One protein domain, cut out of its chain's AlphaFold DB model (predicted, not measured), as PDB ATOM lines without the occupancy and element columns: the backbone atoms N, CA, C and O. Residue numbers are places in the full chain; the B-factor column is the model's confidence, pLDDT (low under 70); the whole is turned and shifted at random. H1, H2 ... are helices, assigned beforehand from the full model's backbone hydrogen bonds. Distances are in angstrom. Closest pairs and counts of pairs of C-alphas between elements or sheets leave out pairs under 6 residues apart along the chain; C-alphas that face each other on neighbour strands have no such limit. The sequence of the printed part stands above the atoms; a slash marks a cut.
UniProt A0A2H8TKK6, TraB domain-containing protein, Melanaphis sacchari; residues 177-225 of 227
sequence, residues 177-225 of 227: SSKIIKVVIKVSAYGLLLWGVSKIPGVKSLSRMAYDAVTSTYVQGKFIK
ATOM      1  N   SER A 177      29.806  12.906 -11.720       57.59
ATOM      2  CA  SER A 177      28.433  13.188 -11.303       57.59
ATOM      3  C   SER A 177      27.687  11.962 -10.742       57.59
ATOM      4  O   SER A 177      26.940  12.095  -9.778       57.59
ATOM      5  N   SER A 178      27.940  10.747 -11.252       60.94
ATOM      6  CA  SER A 178      27.382   9.501 -10.688       60.94
ATOM      7  C   SER A 178      27.903   9.230  -9.272       60.94
ATOM      8  O   SER A 178      27.140   8.841  -8.382       60.94
ATOM      9  N   LYS A 179      29.195   9.491  -9.028       66.62
ATOM     10  CA  LYS A 179      29.792   9.342  -7.692       66.62
ATOM     11  C   LYS A 179      29.154  10.312  -6.701       66.62
ATOM     12  O   LYS A 179      28.793   9.894  -5.605       66.62
ATOM     13  N   ILE A 180      28.962  11.570  -7.109       77.25
ATOM     14  CA  ILE A 180      28.309  12.599  -6.289       77.25
ATOM     15  C   ILE A 180      26.887  12.170  -5.928       77.25
ATOM     16  O   ILE A 180      26.508  12.249  -4.768       77.25
ATOM     17  N   ILE A 181      26.115  11.627  -6.868       71.44
ATOM     18  CA  ILE A 181      24.726  11.242  -6.592       71.44
ATOM     19  C   ILE A 181      24.614  10.027  -5.679       71.44
ATOM     20  O   ILE A 181      23.766  10.020  -4.791       71.44
ATOM     21  N   LYS A 182      25.511   9.043  -5.790       75.31
ATOM     22  CA  LYS A 182      25.582   7.965  -4.788       75.31
ATOM     23  C   LYS A 182      25.839   8.515  -3.385       75.31
ATOM     24  O   LYS A 182      25.295   7.982  -2.421       75.31
ATOM     25  N   VAL A 183      26.646   9.570  -3.268       85.81
ATOM     26  CA  VAL A 183      26.872  10.260  -1.991       85.81
ATOM     27  C   VAL A 183      25.619  11.021  -1.560       85.81
ATOM     28  O   VAL A 183      25.179  10.830  -0.433       85.81
ATOM     29  N   VAL A 184      24.991  11.800  -2.444       89.25
ATOM     30  CA  VAL A 184      23.770  12.569  -2.139       89.25
ATOM     31  C   VAL A 184      22.627  11.657  -1.696       89.25
ATOM     32  O   VAL A 184      21.998  11.944  -0.684       89.25
ATOM     33  N   ILE A 185      22.388  10.535  -2.380       88.00
ATOM     34  CA  ILE A 185      21.358   9.555  -2.001       88.00
ATOM     35  C   ILE A 185      21.656   8.971  -0.619       88.00
ATOM     36  O   ILE A 185      20.761   8.901   0.218       88.00
ATOM     37  N   LYS A 186      22.913   8.592  -0.345       86.56
ATOM     38  CA  LYS A 186      23.310   8.090   0.980       86.56
ATOM     39  C   LYS A 186      23.090   9.144   2.064       86.56
ATOM     40  O   LYS A 186      22.470   8.845   3.076       86.56
ATOM     41  N   VAL A 187      23.560  10.373   1.847       93.31
ATOM     42  CA  VAL A 187      23.408  11.487   2.798       93.31
ATOM     43  C   VAL A 187      21.932  11.818   3.021       93.31
ATOM     44  O   VAL A 187      21.518  11.995   4.161       93.31
ATOM     45  N   SER A 188      21.123  11.831   1.961       91.75
ATOM     46  CA  SER A 188      19.675  12.034   2.036       91.75
ATOM     47  C   SER A 188      18.986  10.933   2.844       91.75
ATOM     48  O   SER A 188      18.193  11.245   3.729       91.75
ATOM     49  N   ALA A 189      19.333   9.662   2.614       92.81
ATOM     50  CA  ALA A 189      18.789   8.539   3.373       92.81
ATOM     51  C   ALA A 189      19.139   8.633   4.868       92.81
ATOM     52  O   ALA A 189      18.256   8.472   5.711       92.81
ATOM     53  N   TYR A 190      20.391   8.965   5.207       93.56
ATOM     54  CA  TYR A 190      20.794   9.215   6.596       93.56
ATOM     55  C   TYR A 190      20.061  10.417   7.203       93.56
ATOM     56  O   TYR A 190      19.613  10.344   8.346       93.56
ATOM     57  N   GLY A 191      19.888  11.499   6.442       91.88
ATOM     58  CA  GLY A 191      19.138  12.678   6.872       91.88
ATOM     59  C   GLY A 191      17.671  12.367   7.176       91.88
ATOM     60  O   GLY A 191      17.164  12.783   8.215       91.88
ATOM     61  N   LEU A 192      17.008  11.582   6.322       93.44
ATOM     62  CA  LEU A 192      15.628  11.132   6.532       93.44
ATOM     63  C   LEU A 192      15.503  10.203   7.742       93.44
ATOM     64  O   LEU A 192      14.560  10.347   8.517       93.44
ATOM     65  N   LEU A 193      16.465   9.299   7.941       91.44
ATOM     66  CA  LEU A 193      16.530   8.448   9.131       91.44
ATOM     67  C   LEU A 193      16.659   9.280  10.410       91.44
ATOM     68  O   LEU A 193      15.869   9.102  11.335       91.44
ATOM     69  N   LEU A 194      17.604  10.223  10.453       90.94
ATOM     70  CA  LEU A 194      17.800  11.114  11.601       90.94
ATOM     71  C   LEU A 194      16.562  11.974  11.869       90.94
ATOM     72  O   LEU A 194      16.132  12.108  13.016       90.94
ATOM     73  N   TRP A 195      15.953  12.518  10.814       91.25
ATOM     74  CA  TRP A 195      14.719  13.288  10.925       91.25
ATOM     75  C   TRP A 195      13.567  12.434  11.472       91.25
ATOM     76  O   TRP A 195      12.885  12.862  12.403       91.25
ATOM     77  N   GLY A 196      13.405  11.205  10.973       89.12
ATOM     78  CA  GLY A 196      12.412  10.249  11.463       89.12
ATOM     79  C   GLY A 196      12.612   9.901  12.940       89.12
ATOM     80  O   GLY A 196      11.676  10.017  13.729       89.12
ATOM     81  N   VAL A 197      13.845   9.581  13.349       88.75
ATOM     82  CA  VAL A 197      14.189   9.292  14.754       88.75
ATOM     83  C   VAL A 197      13.923  10.501  15.656       88.75
ATOM     84  O   VAL A 197      13.393  10.345  16.754       88.75
ATOM     85  N   SER A 198      14.188  11.724  15.185       82.31
ATOM     86  CA  SER A 198      13.912  12.955  15.946       82.31
ATOM     87  C   SER A 198      12.418  13.218  16.203       82.31
ATOM     88  O   SER A 198      12.063  14.015  17.081       82.31
ATOM     89  N   LYS A 199      11.530  12.575  15.432       85.00
ATOM     90  CA  LYS A 199      10.071  12.672  15.562       85.00
ATOM     91  C   LYS A 199       9.469  11.582  16.448       85.00
ATOM     92  O   LYS A 199       8.298  11.711  16.798       85.00
ATOM     93  N   ILE A 200      10.247  10.577  16.862       87.62
ATOM     94  CA  ILE A 200       9.794   9.555  17.811       87.62
ATOM     95  C   ILE A 200       9.544  10.224  19.180       87.62
ATOM     96  O   ILE A 200      10.459  10.847  19.739       87.62
ATOM     97  N   PRO A 201       8.321  10.132  19.739       73.19
ATOM     98  CA  PRO A 201       8.024  10.678  21.059       73.19
ATOM     99  C   PRO A 201       8.909   9.998  22.120       73.19
ATOM    100  O   PRO A 201       8.989   8.778  22.180       73.19
ATOM    101  N   GLY A 202       9.621  10.799  22.921       68.19
ATOM    102  CA  GLY A 202      10.592  10.336  23.931       68.19
ATOM    103  C   GLY A 202      12.059  10.650  23.601       68.19
ATOM    104  O   GLY A 202      12.825  11.006  24.498       68.19
ATOM    105  N   VAL A 203      12.449  10.665  22.321       69.88
ATOM    106  CA  VAL A 203      13.846  10.929  21.903       69.88
ATOM    107  C   VAL A 203      14.285  12.363  22.214       69.88
ATOM    108  O   VAL A 203      15.397  12.581  22.688       69.88
ATOM    109  N   LYS A 204      13.395  13.348  22.038       63.72
ATOM    110  CA  LYS A 204      13.673  14.760  22.373       63.72
ATOM    111  C   LYS A 204      13.904  15.000  23.870       63.72
ATOM    112  O   LYS A 204      14.596  15.944  24.240       63.72
ATOM    113  N   SER A 205      13.302  14.163  24.716       67.00
ATOM    114  CA  SER A 205      13.479  14.220  26.170       67.00
ATOM    115  C   SER A 205      14.848  13.673  26.566       67.00
ATOM    116  O   SER A 205      15.577  14.312  27.318       67.00
ATOM    117  N   LEU A 206      15.234  12.535  25.981       67.69
ATOM    118  CA  LEU A 206      16.549  11.919  26.160       67.69
ATOM    119  C   LEU A 206      17.691  12.800  25.641       67.69
ATOM    120  O   LEU A 206      18.707  12.937  26.315       67.69
ATOM    121  N   SER A 207      17.521  13.439  24.479       70.19
ATOM    122  CA  SER A 207      18.546  14.335  23.935       70.19
ATOM    123  C   SER A 207      18.760  15.569  24.811       70.19
ATOM    124  O   SER A 207      19.901  15.988  24.968       70.19
ATOM    125  N   ARG A 208      17.695  16.137  25.405       70.56
ATOM    126  CA  ARG A 208      17.814  17.229  26.391       70.56
ATOM    127  C   ARG A 208      18.515  16.764  27.662       70.56
ATOM    128  O   ARG A 208      19.488  17.389  28.053       70.56
ATOM    129  N   MET A 209      18.097  15.631  28.235       73.44
ATOM    130  CA  MET A 209      18.735  15.075  29.435       73.44
ATOM    131  C   MET A 209      20.227  14.790  29.231       73.44
ATOM    132  O   MET A 209      21.028  15.079  30.114       73.44
ATOM    133  N   ALA A 210      20.619  14.258  28.071       74.00
ATOM    134  CA  ALA A 210      22.025  14.024  27.751       74.00
ATOM    135  C   ALA A 210      22.813  15.335  27.598       74.00
ATOM    136  O   ALA A 210      23.940  15.428  28.080       74.00
ATOM    137  N   TYR A 211      22.224  16.352  26.958       75.88
ATOM    138  CA  TYR A 211      22.857  17.664  26.809       75.88
ATOM    139  C   TYR A 211      23.081  18.326  28.170       75.88
ATOM    140  O   TYR A 211      24.190  18.775  28.449       75.88
ATOM    141  N   ASP A 212      22.058  18.302  29.028       76.50
ATOM    142  CA  ASP A 212      22.083  18.883  30.370       76.50
ATOM    143  C   ASP A 212      23.056  18.140  31.302       76.50
ATOM    144  O   ASP A 212      23.772  18.768  32.081       76.50
ATOM    145  N   ALA A 213      23.156  16.810  31.192       74.19
ATOM    146  CA  ALA A 213      24.127  16.020  31.949       74.19
ATOM    147  C   ALA A 213      25.578  16.371  31.570       74.19
ATOM    148  O   ALA A 213      26.438  16.512  32.441       74.19
ATOM    149  N   VAL A 214      25.862  16.560  30.278       76.06
ATOM    150  CA  VAL A 214      27.211  16.897  29.800       76.06
ATOM    151  C   VAL A 214      27.597  18.331  30.171       76.06
ATOM    152  O   VAL A 214      28.707  18.550  30.661       76.06
ATOM    153  N   THR A 215      26.706  19.314  30.005       73.75
ATOM    154  CA  THR A 215      26.983  20.700  30.421       73.75
ATOM    155  C   THR A 215      27.098  20.830  31.935       73.75
ATOM    156  O   THR A 215      27.997  21.527  32.398       73.75
ATOM    157  N   SER A 216      26.275  20.125  32.716       67.94
ATOM    158  CA  SER A 216      26.383  20.103  34.181       67.94
ATOM    159  C   SER A 216      27.744  19.566  34.646       67.94
ATOM    160  O   SER A 216      28.430  20.209  35.445       67.94
ATOM    161  N   THR A 217      28.204  18.462  34.049       67.75
ATOM    162  CA  THR A 217      29.512  17.860  34.363       67.75
ATOM    163  C   THR A 217      30.679  18.766  33.935       67.75
ATOM    164  O   THR A 217      31.675  18.885  34.649       67.75
ATOM    165  N   TYR A 218      30.559  19.464  32.799       64.12
ATOM    166  CA  TYR A 218      31.577  20.405  32.315       64.12
ATOM    167  C   TYR A 218      31.680  21.666  33.187       64.12
ATOM    168  O   TYR A 218      32.780  22.152  33.454       64.12
ATOM    169  N   VAL A 219      30.545  22.185  33.669       60.16
ATOM    170  CA  VAL A 219      30.500  23.332  34.588       60.16
ATOM    171  C   VAL A 219      31.116  22.957  35.938       60.16
ATOM    172  O   VAL A 219      31.973  23.689  36.429       60.16
ATOM    173  N   GLN A 220      30.784  21.790  36.499       58.91
ATOM    174  CA  GLN A 220      31.394  21.315  37.749       58.91
ATOM    175  C   GLN A 220      32.898  21.036  37.609       58.91
ATOM    176  O   GLN A 220      33.676  21.447  38.469       58.91
ATOM    177  N   GLY A 221      33.348  20.427  36.507       58.47
ATOM    178  CA  GLY A 221      34.773  20.165  36.266       58.47
ATOM    179  C   GLY A 221      35.632  21.431  36.121       58.47
ATOM    180  O   GLY A 221      36.826  21.404  36.415       58.47
ATOM    181  N   LYS A 222      35.032  22.557  35.709       54.06
ATOM    182  CA  LYS A 222      35.718  23.853  35.589       54.06
ATOM    183  C   LYS A 222      35.850  24.582  36.932       54.06
ATOM    184  O   LYS A 222      36.817  25.313  37.117       54.06
ATOM    185  N   PHE A 223      34.931  24.346  37.870       53.31
ATOM    186  CA  PHE A 223      35.003  24.891  39.231       53.31
ATOM    187  C   PHE A 223      36.015  24.156  40.125       53.31
ATOM    188  O   PHE A 223      36.620  24.778  40.989       53.31
ATOM    189  N   ILE A 224      36.260  22.863  39.893       54.50
ATOM    190  CA  ILE A 224      37.175  22.055  40.725       54.50
ATOM    191  C   ILE A 224      38.662  22.336  40.414       54.50
ATOM    192  O   ILE A 224      39.529  22.053  41.231       54.50
ATOM    193  N   LYS A 225      38.984  22.929  39.256       51.69
ATOM    194  CA  LYS A 225      40.370  23.169  38.801       51.69
ATOM    195  C   LYS A 225      40.950  24.550  39.155       51.69
ATOM    196  O   LYS A 225      42.020  24.889  38.659       51.69
TER     197      LYS A 225
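AT A GLANCE: This is residues 177 to 225 of the 227 residues of the protein "TraB domain-containing protein" of Melanaphis sacchari (UniProt A0A2H8TKK6). Two long straight helices of nearly equal length, H1 and then H2, make an open V, their lines about perpendicular at 88 degrees, joined at its point by a tight link. The V lies flat, and its arms stand free almost throughout. The printed part has 49 residues, 43 of them in the two named helices, with no named strand; the class is all helix. It is extended, with a radius of gyration of the C-alphas of 17.9 A and spans of 54 by 29 by 6 A.

HOW THE PARTS SIT: H1, residues 177 to 198, and H2, residues 203 to 223, are close but not clearly touching, with 2 pairs of C-alphas within 8 A. The closest C-alphas are those of Ser 198 and Lys 204, 6.7 A apart. Their lines are about perpendicular, at 88 degrees. In both helices every O i to N i+4 pair is within hydrogen-bond range.

IN THESE COORDINATES: H1 measures 30.9 A from C-alpha 177 at (28.433, 13.188, -11.303) to C-alpha 198 at (13.912, 12.955, 15.946). H2 measures 30.7 A and ends with C-alpha 223 at (35.003, 24.891, 39.231).

THE WHOLE: The two C-alphas farthest apart, those of Ser 178 and Ile 224, are 53.8 A apart. The printed part has no cut. Mean pLDDT of the printed part is 75.2, with residues 177 to 179, 202 to 206 and 216 to 225 under 70.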